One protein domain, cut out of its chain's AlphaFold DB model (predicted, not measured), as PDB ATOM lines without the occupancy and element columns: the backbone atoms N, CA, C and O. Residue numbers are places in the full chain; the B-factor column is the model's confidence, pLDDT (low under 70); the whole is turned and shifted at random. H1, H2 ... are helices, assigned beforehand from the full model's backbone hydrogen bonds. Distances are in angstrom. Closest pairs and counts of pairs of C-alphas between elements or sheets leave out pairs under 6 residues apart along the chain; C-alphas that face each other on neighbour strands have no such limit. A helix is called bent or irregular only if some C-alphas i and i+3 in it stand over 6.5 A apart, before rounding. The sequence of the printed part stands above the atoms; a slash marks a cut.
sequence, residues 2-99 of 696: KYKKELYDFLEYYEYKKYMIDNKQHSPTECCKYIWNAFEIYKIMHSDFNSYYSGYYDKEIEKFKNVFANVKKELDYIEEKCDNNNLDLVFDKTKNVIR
ATOM      1  N   LYS A   2     -48.121 -54.521 -30.041       68.38
ATOM      2  CA  LYS A   2     -47.567 -53.836 -28.854       68.38
ATOM      3  C   LYS A   2     -47.247 -52.342 -29.079       68.38
ATOM      4  O   LYS A   2     -47.867 -51.498 -28.447       68.38
ATOM      5  N   TYR A   3     -46.417 -52.023 -30.076       76.94
ATOM      6  CA  TYR A   3     -46.031 -50.636 -30.392       76.94
ATOM      7  C   TYR A   3     -47.182 -49.735 -30.861       76.94
ATOM      8  O   TYR A   3     -47.177 -48.542 -30.585       76.94
ATOM      9  N   LYS A   4     -48.198 -50.310 -31.525       79.56
ATOM     10  CA  LYS A   4     -49.371 -49.568 -32.016       79.56
ATOM     11  C   LYS A   4     -50.139 -48.940 -30.859       79.56
ATOM     12  O   LYS A   4     -50.393 -47.743 -30.840       79.56
ATOM     13  N   LYS A   5     -50.479 -49.786 -29.883       81.62
ATOM     14  CA  LYS A   5     -51.224 -49.385 -28.696       81.62
ATOM     15  C   LYS A   5     -50.403 -48.424 -27.839       81.62
ATOM     16  O   LYS A   5     -50.914 -47.389 -27.446       81.62
ATOM     17  N   GLU A   6     -49.127 -48.733 -27.613       84.12
ATOM     18  CA  GLU A   6     -48.247 -47.905 -26.780       84.12
ATOM     19  C   GLU A   6     -48.090 -46.475 -27.321       84.12
ATOM     20  O   GLU A   6     -48.196 -45.529 -26.542       84.12
ATOM     21  N   LEU A   7     -47.904 -46.298 -28.638       85.56
ATOM     22  CA  LEU A   7     -47.829 -44.959 -29.228       85.56
ATOM     23  C   LEU A   7     -49.187 -44.249 -29.220       85.56
ATOM     24  O   LEU A   7     -49.256 -43.063 -28.908       85.56
ATOM     25  N   TYR A   8     -50.270 -44.958 -29.547       84.81
ATOM     26  CA  TYR A   8     -51.606 -44.362 -29.567       84.81
ATOM     27  C   TYR A   8     -52.035 -43.868 -28.179       84.81
ATOM     28  O   TYR A   8     -52.539 -42.746 -28.065       84.81
ATOM     29  N   ASP A   9     -51.808 -44.688 -27.149       84.69
ATOM     30  CA  ASP A   9     -52.083 -44.362 -25.749       84.69
ATOM     31  C   ASP A   9     -51.216 -43.170 -25.319       84.69
ATOM     32  O   ASP A   9     -51.734 -42.206 -24.760       84.69
ATOM     33  N   PHE A  10     -49.918 -43.165 -25.651       89.12
ATOM     34  CA  PHE A  10     -49.051 -42.013 -25.386       89.12
ATOM     35  C   PHE A  10     -49.619 -40.716 -25.975       89.12
ATOM     36  O   PHE A  10     -49.734 -39.719 -25.265       89.12
ATOM     37  N   LEU A  11     -49.997 -40.737 -27.255       89.69
ATOM     38  CA  LEU A  11     -50.511 -39.563 -27.961       89.69
ATOM     39  C   LEU A  11     -51.847 -39.072 -27.397       89.69
ATOM     40  O   LEU A  11     -52.104 -37.874 -27.422       89.69
ATOM     41  N   GLU A  12     -52.689 -39.972 -26.886       89.31
ATOM     42  CA  GLU A  12     -53.945 -39.608 -26.212       89.31
ATOM     43  C   GLU A  12     -53.686 -38.892 -24.878       89.31
ATOM     44  O   GLU A  12     -54.368 -37.928 -24.536       89.31
ATOM     45  N   TYR A  13     -52.677 -39.339 -24.127       86.00
ATOM     46  CA  TYR A  13     -52.387 -38.831 -22.785       86.00
ATOM     47  C   TYR A  13     -51.273 -37.779 -22.740       86.00
ATOM     48  O   TYR A  13     -50.905 -37.349 -21.647       86.00
ATOM     49  N   TYR A  14     -50.733 -37.349 -23.882       88.69
ATOM     50  CA  TYR A  14     -49.579 -36.449 -23.935       88.69
ATOM     51  C   TYR A  14     -49.828 -35.125 -23.192       88.69
ATOM     52  O   TYR A  14     -49.057 -34.765 -22.303       88.69
ATOM     53  N   GLU A  15     -50.958 -34.462 -23.446       86.12
ATOM     54  CA  GLU A  15     -51.329 -33.218 -22.749       86.12
ATOM     55  C   GLU A  15     -51.556 -33.429 -21.244       86.12
ATOM     56  O   GLU A  15     -51.131 -32.620 -20.417       86.12
ATOM     57  N   TYR A  16     -52.140 -34.564 -20.853       83.88
ATOM     58  CA  TYR A  16     -52.265 -34.918 -19.439       83.88
ATOM     59  C   TYR A  16     -50.889 -35.113 -18.787       83.88
ATOM     60  O   TYR A  16     -50.665 -34.669 -17.665       83.88
ATOM     61  N   LYS A  17     -49.924 -35.722 -19.485       81.31
ATOM     62  CA  LYS A  17     -48.554 -35.874 -18.972       81.31
ATOM     63  C   LYS A  17     -47.853 -34.526 -18.800       81.31
ATOM     64  O   LYS A  17     -47.191 -34.360 -17.778       81.31
ATOM     65  N   LYS A  18     -48.046 -33.568 -19.714       85.00
ATOM     66  CA  LYS A  18     -47.557 -32.182 -19.559       85.00
ATOM     67  C   LYS A  18     -48.140 -31.531 -18.305       85.00
ATOM     68  O   LYS A  18     -47.398 -31.065 -17.446       85.00
ATOM     69  N   TYR A  19     -49.454 -31.656 -18.111       83.81
ATOM     70  CA  TYR A  19     -50.122 -31.200 -16.889       83.81
ATOM     71  C   TYR A  19     -49.535 -31.831 -15.610       83.81
ATOM     72  O   TYR A  19     -49.362 -31.145 -14.602       83.81
ATOM     73  N   MET A  20     -49.192 -33.124 -15.624       80.00
ATOM     74  CA  MET A  20     -48.577 -33.799 -14.468       80.00
ATOM     75  C   MET A  20     -47.159 -33.289 -14.166       80.00
ATOM     76  O   MET A  20     -46.802 -33.163 -12.990       80.00
ATOM     77  N   ILE A  21     -46.367 -33.003 -15.210       80.25
ATOM     78  CA  ILE A  21     -45.021 -32.417 -15.100       80.25
ATOM     79  C   ILE A  21     -45.117 -31.023 -14.473       80.25
ATOM     80  O   ILE A  21     -44.433 -30.744 -13.485       80.25
ATOM     81  N   ASP A  22     -46.013 -30.181 -14.987       83.81
ATOM     82  CA  ASP A  22     -46.163 -28.794 -14.538       83.81
ATOM     83  C   ASP A  22     -46.631 -28.704 -13.074       83.81
ATOM     84  O   ASP A  22     -46.194 -27.826 -12.328       83.81
ATOM     85  N   ASN A  23     -47.455 -29.658 -12.624       80.69
ATOM     86  CA  ASN A  23     -47.984 -29.710 -11.256       80.69
ATOM     87  C   ASN A  23     -47.142 -30.540 -10.269       80.69
ATOM     88  O   ASN A  23     -47.570 -30.743  -9.132       80.69
ATOM     89  N   LYS A  24     -45.960 -31.035 -10.674       72.31
ATOM     90  CA  LYS A  24     -45.045 -31.843  -9.835       72.31
ATOM     91  C   LYS A  24     -45.705 -33.066  -9.173       72.31
ATOM     92  O   LYS A  24     -45.273 -33.503  -8.107       72.31
ATOM     93  N   GLN A  25     -46.749 -33.630  -9.786       61.88
ATOM     94  CA  GLN A  25     -47.471 -34.785  -9.230       61.88
ATOM     95  C   GLN A  25     -46.696 -36.106  -9.392       61.88
ATOM     96  O   GLN A  25     -46.932 -37.056  -8.648       61.88
ATOM     97  N   HIS A  26     -45.739 -36.159 -10.323       63.47
ATOM     98  CA  HIS A  26     -44.796 -37.263 -10.517       63.47
ATOM     99  C   HIS A  26     -43.364 -36.743 -10.672       63.47
ATOM    100  O   HIS A  26     -43.151 -35.555 -10.914       63.47
ATOM    101  N   SER A  27     -42.376 -37.640 -10.559       67.44
ATOM    102  CA  SER A  27     -40.983 -37.308 -10.870       67.44
ATOM    103  C   SER A  27     -40.880 -36.877 -12.341       67.44
ATOM    104  O   SER A  27     -41.203 -37.692 -13.214       67.44
ATOM    105  N   PRO A  28     -40.397 -35.655 -12.648       66.62
ATOM    106  CA  PRO A  28     -40.199 -35.194 -14.025       66.62
ATOM    107  C   PRO A  28     -39.399 -36.203 -14.855       66.62
ATOM    108  O   PRO A  28     -39.758 -36.517 -15.982       66.62
ATOM    109  N   THR A  29     -38.405 -36.841 -14.233       72.62
ATOM    110  CA  THR A  29     -37.569 -37.891 -14.835       72.62
ATOM    111  C   THR A  29     -38.377 -39.070 -15.392       72.62
ATOM    112  O   THR A  29     -38.023 -39.639 -16.424       72.62
ATOM    113  N   GLU A  30     -39.450 -39.479 -14.717       74.44
ATOM    114  CA  GLU A  30     -40.262 -40.632 -15.118       74.44
ATOM    115  C   GLU A  30     -41.214 -40.279 -16.268       74.44
ATOM    116  O   GLU A  30     -41.336 -41.036 -17.233       74.44
ATOM    117  N   CYS A  31     -41.806 -39.083 -16.225       75.88
ATOM    118  CA  CYS A  31     -42.596 -38.542 -17.329       75.88
ATOM    119  C   CYS A  31     -41.740 -38.319 -18.586       75.88
ATOM    120  O   CYS A  31     -42.156 -38.708 -19.676       75.88
ATOM    121  N   CYS A  32     -40.524 -37.791 -18.439       80.31
ATOM    122  CA  CYS A  32     -39.589 -37.606 -19.550       80.31
ATOM    123  C   CYS A  32     -39.175 -38.946 -20.177       80.31
ATOM    124  O   CYS A  32     -39.239 -39.095 -21.393       80.31
ATOM    125  N   LYS A  33     -38.869 -39.975 -19.369       81.62
ATOM    126  CA  LYS A  33     -38.608 -41.340 -19.879       81.62
ATOM    127  C   LYS A  33     -39.773 -41.894 -20.702       81.62
ATOM    128  O   LYS A  33     -39.548 -42.587 -21.692       81.62
ATOM    129  N   TYR A  34     -41.007 -41.600 -20.304       81.38
ATOM    130  CA  TYR A  34     -42.195 -42.026 -21.038       81.38
ATOM    131  C   TYR A  34     -42.322 -41.323 -22.402       81.38
ATOM    132  O   TYR A  34     -42.575 -41.994 -23.402       81.38
ATOM    133  N   ILE A  35     -42.058 -40.011 -22.462       83.75
ATOM    134  CA  ILE A  35     -41.986 -39.240 -23.719       83.75
ATOM    135  C   ILE A  35     -40.894 -39.806 -24.639       83.75
ATOM    136  O   ILE A  35     -41.122 -40.021 -25.829       83.75
ATOM    137  N   TRP A  36     -39.732 -40.148 -24.083       84.38
ATOM    138  CA  TRP A  36     -38.611 -40.714 -24.840       84.38
ATOM    139  C   TRP A  36     -38.910 -42.086 -25.424       84.38
ATOM    140  O   TRP A  36     -38.631 -42.328 -26.598       84.38
ATOM    141  N   ASN A  37     -39.542 -42.961 -24.644       82.88
ATOM    142  CA  ASN A  37     -39.980 -44.256 -25.149       82.88
ATOM    143  C   ASN A  37     -40.951 -44.098 -26.324       82.88
ATOM    144  O   ASN A  37     -40.841 -44.834 -27.299       82.88
ATOM    145  N   ALA A  38     -41.859 -43.120 -26.280       83.44
ATOM    146  CA  ALA A  38     -42.775 -42.871 -27.387       83.44
ATOM    147  C   ALA A  38     -42.059 -42.388 -28.660       83.44
ATOM    148  O   ALA A  38     -42.417 -42.815 -29.756       83.44
ATOM    149  N   PHE A  39     -41.019 -41.563 -28.532       84.75
ATOM    150  CA  PHE A  39     -40.199 -41.120 -29.664       84.75
ATOM    151  C   PHE A  39     -39.377 -42.254 -30.283       84.75
ATOM    152  O   PHE A  39     -39.312 -42.362 -31.509       84.75
ATOM    153  N   GLU A  40     -38.824 -43.153 -29.469       79.06
ATOM    154  CA  GLU A  40     -38.174 -44.369 -29.975       79.06
ATOM    155  C   GLU A  40     -39.179 -45.304 -30.657       79.06
ATOM    156  O   GLU A  40     -38.892 -45.840 -31.725       79.06
ATOM    157  N   ILE A  41     -40.383 -45.458 -30.100       81.12
ATOM    158  CA  ILE A  41     -41.452 -46.249 -30.722       81.12
ATOM    159  C   ILE A  41     -41.865 -45.639 -32.069       81.12
ATOM    160  O   ILE A  41     -41.948 -46.363 -33.059       81.12
ATOM    161  N   TYR A  42     -42.059 -44.318 -32.136       77.31
ATOM    162  CA  TYR A  42     -42.373 -43.605 -33.378       77.31
ATOM    163  C   TYR A  42     -41.293 -43.822 -34.447       77.31
ATOM    164  O   TYR A  42     -41.609 -44.154 -35.592       77.31
ATOM    165  N   LYS A  43     -40.015 -43.731 -34.058       73.19
ATOM    166  CA  LYS A  43     -38.866 -44.021 -34.923       73.19
ATOM    167  C   LYS A  43     -38.844 -45.477 -35.390       73.19
ATOM    168  O   LYS A  43     -38.638 -45.716 -36.576       73.19
ATOM    169  N   ILE A  44     -39.080 -46.442 -34.496       70.06
ATOM    170  CA  ILE A  44     -39.158 -47.870 -34.844       70.06
ATOM    171  C   ILE A  44     -40.274 -48.097 -35.873       70.06
ATOM    172  O   ILE A  44     -40.032 -48.736 -36.894       70.06
ATOM    173  N   MET A  45     -41.456 -47.513 -35.654       69.81
ATOM    174  CA  MET A  45     -42.603 -47.608 -36.567       69.81
ATOM    175  C   MET A  45     -42.322 -46.964 -37.932       69.81
ATOM    176  O   MET A  45     -42.764 -47.500 -38.942       69.81
ATOM    177  N   HIS A  46     -41.551 -45.871 -37.980       62.19
ATOM    178  CA  HIS A  46     -41.083 -45.251 -39.233       62.19
ATOM    179  C   HIS A  46     -39.918 -45.999 -39.902       62.19
ATOM    180  O   HIS A  46     -39.610 -45.743 -41.063       62.19
ATOM    181  N   SER A  47     -39.254 -46.910 -39.187       55.47
ATOM    182  CA  SER A  47     -38.123 -47.696 -39.697       55.47
ATOM    183  C   SER A  47     -38.500 -49.105 -40.170       55.47
ATOM    184  O   SER A  47     -37.693 -49.759 -40.830       55.47
ATOM    185  N   ASP A  48     -39.708 -49.584 -39.848       53.94
ATOM    186  CA  ASP A  48     -40.201 -50.905 -40.242       53.94
ATOM    187  C   ASP A  48     -40.862 -50.860 -41.632       53.94
ATOM    188  O   ASP A  48     -42.043 -50.537 -41.788       53.94
ATOM    189  N   PHE A  49     -40.062 -51.225 -42.639       38.22
ATOM    190  CA  PHE A  49     -40.427 -51.270 -44.056       38.22
ATOM    191  C   PHE A  49     -41.718 -52.062 -44.318       38.22
ATOM    192  O   PHE A  49     -42.577 -51.592 -45.053       38.22
ATOM    193  N   ASN A  50     -41.917 -53.227 -43.692       39.19
ATOM    194  CA  ASN A  50     -43.085 -54.075 -43.973       39.19
ATOM    195  C   ASN A  50     -44.371 -53.529 -43.336       39.19
ATOM    196  O   ASN A  50     -45.464 -53.691 -43.884       39.19
ATOM    197  N   SER A  51     -44.246 -52.861 -42.190       47.62
ATOM    198  CA  SER A  51     -45.394 -52.303 -41.477       47.62
ATOM    199  C   SER A  51     -45.901 -50.996 -42.092       47.62
ATOM    200  O   SER A  51     -47.114 -50.777 -42.099       47.62
ATOM    201  N   TYR A  52     -45.018 -50.170 -42.668       39.84
ATOM    202  CA  TYR A  52     -45.398 -48.911 -43.323       39.84
ATOM    203  C   TYR A  52     -46.297 -49.134 -44.551       39.84
ATOM    204  O   TYR A  52     -47.381 -48.564 -44.642       39.84
ATOM    205  N   TYR A  53     -45.927 -50.050 -45.453       36.31
ATOM    206  CA  TYR A  53     -46.720 -50.317 -46.668       36.31
ATOM    207  C   TYR A  53     -48.037 -51.050 -46.418       36.31
ATOM    208  O   TYR A  53     -48.934 -51.016 -47.257       36.31
ATOM    209  N   SER A  54     -48.176 -51.714 -45.273       47.22
ATOM    210  CA  SER A  54     -49.424 -52.395 -44.916       47.22
ATOM    211  C   SER A  54     -50.522 -51.442 -44.418       47.22
ATOM    212  O   SER A  54     -51.636 -51.890 -44.144       47.22
ATOM    213  N   GLY A  55     -50.220 -50.144 -44.257       54.88
ATOM    214  CA  GLY A  55     -51.118 -49.166 -43.635       54.88
ATOM    215  C   GLY A  55     -51.342 -49.419 -42.138       54.88
ATOM    216  O   GLY A  55     -52.282 -48.902 -41.527       54.88
ATOM    217  N   TYR A  56     -50.521 -50.283 -41.533       63.78
ATOM    218  CA  TYR A  56     -50.770 -50.831 -40.203       63.78
ATOM    219  C   TYR A  56     -50.644 -49.783 -39.093       63.78
ATOM    220  O   TYR A  56     -51.281 -49.952 -38.048       63.78
ATOM    221  N   TYR A  57     -49.889 -48.704 -39.324       67.38
ATOM    222  CA  TYR A  57     -49.602 -47.645 -38.351       67.38
ATOM    223  C   TYR A  57     -50.085 -46.243 -38.763       67.38
ATOM    224  O   TYR A  57     -49.843 -45.279 -38.042       67.38
ATOM    225  N   ASP A  58     -50.772 -46.105 -39.899       69.19
ATOM    226  CA  ASP A  58     -51.072 -44.799 -40.507       69.19
ATOM    227  C   ASP A  58     -51.835 -43.859 -39.567       69.19
ATOM    228  O   ASP A  58     -51.511 -42.676 -39.474       69.19
ATOM    229  N   LYS A  59     -52.797 -44.398 -38.810       77.12
ATOM    230  CA  LYS A  59     -53.588 -43.621 -37.843       77.12
ATOM    231  C   LYS A  59     -52.723 -43.057 -36.719       77.12
ATOM    232  O   LYS A  59     -52.912 -41.921 -36.301       77.12
ATOM    233  N   GLU A  60     -51.787 -43.851 -36.212       83.69
ATOM    234  CA  GLU A  60     -50.873 -43.442 -35.148       83.69
ATOM    235  C   GLU A  60     -49.874 -42.394 -35.649       83.69
ATOM    236  O   GLU A  60     -49.571 -41.442 -34.932       83.69
ATOM    237  N   ILE A  61     -49.400 -42.539 -36.890       72.88
ATOM    238  CA  ILE A  61     -48.469 -41.600 -37.528       72.88
ATOM    239  C   ILE A  61     -49.143 -40.250 -37.787       72.88
ATOM    240  O   ILE A  61     -48.573 -39.208 -37.458       72.88
ATOM    241  N   GLU A  62     -50.353 -40.252 -38.344       78.44
ATOM    242  CA  GLU A  62     -51.141 -39.038 -38.571       78.44
ATOM    243  C   GLU A  62     -51.443 -38.328 -37.246       78.44
ATOM    244  O   GLU A  62     -51.202 -37.128 -37.101       78.44
ATOM    245  N   LYS A  63     -51.870 -39.086 -36.230       84.75
ATOM    246  CA  LYS A  63     -52.103 -38.553 -34.887       84.75
ATOM    247  C   LYS A  63     -50.834 -37.951 -34.283       84.75
ATOM    248  O   LYS A  63     -50.909 -36.881 -33.688       84.75
ATOM    249  N   PHE A  64     -49.676 -38.588 -34.464       86.19
ATOM    250  CA  PHE A  64     -48.394 -38.047 -34.009       86.19
ATOM    251  C   PHE A  64     -48.103 -36.690 -34.658       86.19
ATOM    252  O   PHE A  64     -47.815 -35.724 -33.954       86.19
ATOM    253  N   LYS A  65     -48.238 -36.588 -35.988       79.56
ATOM    254  CA  LYS A  65     -48.047 -35.324 -36.722       79.56
ATOM    255  C   LYS A  65     -48.987 -34.225 -36.226       79.56
ATOM    256  O   LYS A  65     -48.558 -33.086 -36.093       79.56
ATOM    257  N   ASN A  66     -50.231 -34.573 -35.901       84.25
ATOM    258  CA  ASN A  66     -51.213 -33.624 -35.379       84.25
ATOM    259  C   ASN A  66     -50.865 -33.137 -33.963       84.25
ATOM    260  O   ASN A  66     -50.937 -31.939 -33.700       84.25
ATOM    261  N   VAL A  67     -50.451 -34.038 -33.064       86.88
ATOM    262  CA  VAL A  67     -50.034 -33.679 -31.693       86.88
ATOM    263  C   VAL A  67     -48.791 -32.785 -31.713       86.88
ATOM    264  O   VAL A  67     -48.733 -31.794 -30.990       86.88
ATOM    265  N   PHE A  68     -47.826 -33.083 -32.585       85.25
ATOM    266  CA  PHE A  68     -46.571 -32.335 -32.708       85.25
ATOM    267  C   PHE A  68     -46.568 -31.331 -33.872       85.25
ATOM    268  O   PHE A  68     -45.507 -30.984 -34.386       85.25
ATOM    269  N   ALA A  69     -47.738 -30.830 -34.285       82.00
ATOM    270  CA  ALA A  69     -47.855 -29.916 -35.426       82.00
ATOM    271  C   ALA A  69     -47.098 -28.590 -35.208       82.00
ATOM    272  O   ALA A  69     -46.550 -28.021 -36.150       82.00
ATOM    273  N   ASN A  70     -47.025 -28.108 -33.960       84.62
ATOM    274  CA  ASN A  70     -46.229 -26.938 -33.583       84.62
ATOM    275  C   ASN A  70     -44.902 -27.366 -32.943       84.62
ATOM    276  O   ASN A  70     -44.694 -27.233 -31.736       84.62
ATOM    277  N   VAL A  71     -44.009 -27.890 -33.781       80.06
ATOM    278  CA  VAL A  71     -42.731 -28.487 -33.367       80.06
ATOM    279  C   VAL A  71     -41.901 -27.548 -32.497       80.06
ATOM    280  O   VAL A  71     -41.371 -27.989 -31.486       80.06
ATOM    281  N   LYS A  72     -41.818 -26.256 -32.845       82.94
ATOM    282  CA  LYS A  72     -41.031 -25.280 -32.078       82.94
ATOM    283  C   LYS A  72     -41.499 -25.197 -30.623       82.94
ATOM    284  O   LYS A  72     -40.699 -25.340 -29.709       82.94
ATOM    285  N   LYS A  73     -42.806 -25.009 -30.420       87.81
ATOM    286  CA  LYS A  73     -43.395 -24.892 -29.081       87.81
ATOM    287  C   LYS A  73     -43.169 -26.157 -28.252       87.81
ATOM    288  O   LYS A  73     -42.894 -26.065 -27.059       87.81
ATOM    289  N   GLU A  74     -43.311 -27.326 -28.872       87.44
ATOM    290  CA  GLU A  74     -43.132 -28.600 -28.175       87.44
ATOM    291  C   GLU A  74     -41.658 -28.889 -27.865       87.44
ATOM    292  O   GLU A  74     -41.362 -29.380 -26.780       87.44
ATOM    293  N   LEU A  75     -40.730 -28.530 -28.758       82.31
ATOM    294  CA  LEU A  75     -39.293 -28.598 -28.488       82.31
ATOM    295  C   LEU A  75     -38.913 -27.717 -27.299       82.31
ATOM    296  O   LEU A  75     -38.338 -28.232 -26.345       82.31
ATOM    297  N   ASP A  76     -39.299 -26.438 -27.329       85.50
ATOM    298  CA  ASP A  76     -38.999 -25.481 -26.260       85.50
ATOM    299  C   ASP A  76     -39.520 -25.996 -24.902       85.50
ATOM    300  O   ASP A  76     -38.798 -25.979 -23.905       85.50
ATOM    301  N   TYR A  77     -40.751 -26.528 -24.866       86.75
ATOM    302  CA  TYR A  77     -41.348 -27.086 -23.647       86.75
ATOM    303  C   TYR A  77     -40.584 -28.307 -23.121       86.75
ATOM    304  O   TYR A  77     -40.285 -28.395 -21.928       86.75
ATOM    305  N   ILE A  78     -40.288 -29.276 -23.990       84.69
ATOM    306  CA  ILE A  78     -39.641 -30.516 -23.563       84.69
ATOM    307  C   ILE A  78     -38.194 -30.237 -23.127       84.69
ATOM    308  O   ILE A  78     -37.757 -30.799 -22.125       84.69
ATOM    309  N   GLU A  79     -37.468 -29.357 -23.822       83.94
ATOM    310  CA  GLU A  79     -36.102 -28.966 -23.444       83.94
ATOM    311  C   GLU A  79     -36.046 -28.224 -22.107       83.94
ATOM    312  O   GLU A  79     -35.079 -28.390 -21.368       83.94
ATOM    313  N   GLU A  80     -37.078 -27.447 -21.766       84.19
ATOM    314  CA  GLU A  80     -37.171 -26.777 -20.465       84.19
ATOM    315  C   GLU A  80     -37.430 -27.766 -19.314       84.19
ATOM    316  O   GLU A  80     -36.965 -27.556 -18.192       84.19
ATOM    317  N   LYS A  81     -38.211 -28.827 -19.558       83.31
ATOM    318  CA  LYS A  81     -38.714 -29.720 -18.496       83.31
ATOM    319  C   LYS A  81     -37.971 -31.050 -18.359       83.31
ATOM    320  O   LYS A  81     -38.107 -31.693 -17.316       83.31
ATOM    321  N   CYS A  82     -37.228 -31.480 -19.377       81.12
ATOM    322  CA  CYS A  82     -36.573 -32.784 -19.428       81.12
ATOM    323  C   CYS A  82     -35.062 -32.664 -19.669       81.12
ATOM    324  O   CYS A  82     -34.629 -32.138 -20.688       81.12
ATOM    325  N   ASP A  83     -34.260 -33.244 -18.769       68.62
ATOM    326  CA  ASP A  83     -32.808 -33.384 -18.935       68.62
ATOM    327  C   ASP A  83     -32.456 -34.692 -19.683       68.62
ATOM    328  O   ASP A  83     -33.112 -35.720 -19.490       68.62
ATOM    329  N   ASN A  84     -31.380 -34.677 -20.488       58.31
ATOM    330  CA  ASN A  84     -30.959 -35.696 -21.477       58.31
ATOM    331  C   ASN A  84     -31.860 -35.802 -22.723       58.31
ATOM    332  O   ASN A  84     -32.771 -36.628 -22.805       58.31
ATOM    333  N   ASN A  85     -31.522 -35.010 -23.746       59.03
ATOM    334  CA  ASN A  85     -32.345 -34.821 -24.937       59.03
ATOM    335  C   ASN A  85     -31.872 -35.672 -26.118       59.03
ATOM    336  O   ASN A  85     -30.907 -35.332 -26.794       59.03
ATOM    337  N   ASN A  86     -32.639 -36.713 -26.439       61.25
ATOM    338  CA  ASN A  86     -32.589 -37.412 -27.728       61.25
ATOM    339  C   ASN A  86     -33.645 -36.851 -28.710       61.25
ATOM    340  O   ASN A  86     -34.166 -37.561 -29.563       61.25
ATOM    341  N   LEU A  87     -33.977 -35.560 -28.597       66.06
ATOM    342  CA  LEU A  87     -34.956 -34.877 -29.461       66.06
ATOM    343  C   LEU A  87     -34.550 -34.881 -30.937       66.06
ATOM    344  O   LEU A  87     -35.409 -34.943 -31.816       66.06
ATOM    345  N   ASP A  88     -33.244 -34.928 -31.200       62.97
ATOM    346  CA  ASP A  88     -32.707 -35.088 -32.548       62.97
ATOM    347  C   ASP A  88     -33.162 -36.402 -33.192       62.97
ATOM    348  O   ASP A  88     -33.077 -36.546 -34.398       62.97
ATOM    349  N   LEU A  89     -33.666 -37.392 -32.453       61.22
ATOM    350  CA  LEU A  89     -34.203 -38.607 -33.069       61.22
ATOM    351  C   LEU A  89     -35.424 -38.340 -33.952       61.22
ATOM    352  O   LEU A  89     -35.592 -39.031 -34.957       61.22
ATOM    353  N   VAL A  90     -36.257 -37.366 -33.578       65.25
ATOM    354  CA  VAL A  90     -37.583 -37.141 -34.173       65.25
ATOM    355  C   VAL A  90     -37.733 -35.740 -34.761       65.25
ATOM    356  O   VAL A  90     -38.539 -35.562 -35.671       65.25
ATOM    357  N   PHE A  91     -36.934 -34.761 -34.330       72.56
ATOM    358  CA  PHE A  91     -37.056 -33.371 -34.769       72.56
ATOM    359  C   PHE A  91     -35.748 -32.820 -35.350       72.56
ATOM    360  O   PHE A  91     -34.649 -33.188 -34.932       72.56
ATOM    361  N   ASP A  92     -35.868 -31.912 -36.318       63.78
ATOM    362  CA  ASP A  92     -34.789 -31.012 -36.726       63.78
ATOM    363  C   ASP A  92     -34.949 -29.695 -35.961       63.78
ATOM    364  O   ASP A  92     -35.790 -28.857 -36.298       63.78
ATOM    365  N   LYS A  93     -34.124 -29.510 -34.926       68.19
ATOM    366  CA  LYS A  93     -34.144 -28.318 -34.066       68.19
ATOM    367  C   LYS A  93     -33.817 -27.025 -34.811       68.19
ATOM    368  O   LYS A  93     -34.267 -25.955 -34.422       68.19
ATOM    369  N   THR A  94     -33.045 -27.108 -35.894       57.47
ATOM    370  CA  THR A  94     -32.662 -25.926 -36.678       57.47
ATOM    371  C   THR A  94     -33.839 -25.438 -37.514       57.47
ATOM    372  O   THR A  94     -34.031 -24.235 -37.687       57.47
ATOM    373  N   LYS A  95     -34.630 -26.380 -38.037       55.47
ATOM    374  CA  LYS A  95     -35.735 -26.103 -38.963       55.47
ATOM    375  C   LYS A  95     -37.110 -26.092 -38.288       55.47
ATOM    376  O   LYS A  95     -38.064 -25.652 -38.917       55.47
ATOM    377  N   ASN A  96     -37.211 -26.507 -37.022       66.19
ATOM    378  CA  ASN A  96     -38.469 -26.672 -36.285       66.19
ATOM    379  C   ASN A  96     -39.476 -27.551 -37.041       66.19
ATOM    380  O   ASN A  96     -40.649 -27.204 -37.166       66.19
ATOM    381  N   VAL A  97     -39.011 -28.687 -37.559       62.12
ATOM    382  CA  VAL A  97     -39.849 -29.675 -38.253       62.12
ATOM    383  C   VAL A  97     -39.629 -31.067 -37.666       62.12
ATOM    384  O   VAL A  97     -38.569 -31.360 -37.107       62.12
ATOM    385  N   ILE A  98     -40.631 -31.940 -37.788       65.81
ATOM    386  CA  ILE A  98     -40.449 -33.385 -37.580       65.81
ATOM    387  C   ILE A  98     -39.466 -33.855 -38.660       65.81
ATOM    388  O   ILE A  98     -39.543 -33.370 -39.783       65.81
ATOM    389  N   ARG A  99     -38.537 -34.767 -38.346       60.84
ATOM    390  CA  ARG A  99     -37.388 -35.190 -39.184       60.84
ATOM    391  C   ARG A  99     -37.726 -35.889 -40.519       60.84
ATOM    392  O   ARG A  99     -36.911 -36.633 -41.062       60.84
TER     393      ARG A  99
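This is residues 2 to 99 of the 696 residues of an uncharacterized protein of Plasmodium cynomolgi (strain B) (UniProt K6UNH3). A long helix, H2, runs through the middle of the model, and the bent helix H1 is folded back beside it, with its first arm H1a crossing H2 and its second arm H1b near the beginning of H2. H4 packs on H1a, short H3 sits at the far end of H2, and H5 lies near H1b and H2 without touching any helix; residues 82 to 99 follow it with no named element. The printed part has 98 residues with five named helices, H1 to H5 in order, and no named strand; its class is all helix. It is compact, with a radius of gyration of the C-alphas of 13.4 A, and spans 41 by 30 by 21 A.

H1, residues 2 to 22, begins with C-alpha 2 at (-47.567, -53.836, -28.854). By its hydrogen bonds it was assigned as one helix, but it is bent, with C-alphas 12 and 15 7.7 A apart; its arms are H1a, residues 2 to 12, 15.8 A long, and H1b, residues 15 to 22, 10.7 A long. H2, residues 28 to 47, measures 28.6 A from C-alpha 28 at (-40.199, -35.194, -14.025). H3 is residues 49 to 53, 6.9 A, and H4 is residues 58 to 67, 14.2 A. H5, residues 71 to 81, is 15.5 A long and ends with C-alpha 81 at (-38.714, -29.720, -18.496).

H1a and H1b stand at a steep tilt of 69 degrees, only just short of about perpendicular. H1a touches H2 at a steep tilt of 55 degrees, opposite ways, with the closest C-alphas, of Leu 7 and Ala 38, 5.8 A apart. H1a also touches H4 at a shallow tilt of 30 degrees, the same way; the closest C-alphas, of Tyr 8 and Glu 60, are 5.7 A apart. H1b and H2 form a helical hairpin and only just touch, with 3 pairs of C-alphas within 8 A, H2 through residues 28 to 31 alone. H2 and H3 touch only at the corner, and only just, with 3 such pairs. H5 is close to but not clearly touching H2, where the closest C-alphas, of Pro 28 and Lys 81, are 7.2 A apart; H4 and H5 are apart. The helix packing is mostly aligned, but only just, with 2 of 3 pairs at a shallow tilt. Each O i to N i+4 pair is within hydrogen-bond range in H1a, H1b, H2, H4 and H5; in H3 it is 0 of 1, and 0 of 2 for O i to N i+3.

The C-alphas farthest apart, of Lys 24 and Tyr 53, are 41.2 A apart. The printed part has no cut, and the four links between helices are tight. Residues 91 to 92 pair with residues 97 to 98, antiparallel. The mean pLDDT of the printed part is 74.0; 35 residues are under 70, among them residues 45 to 58 and 83 to 90.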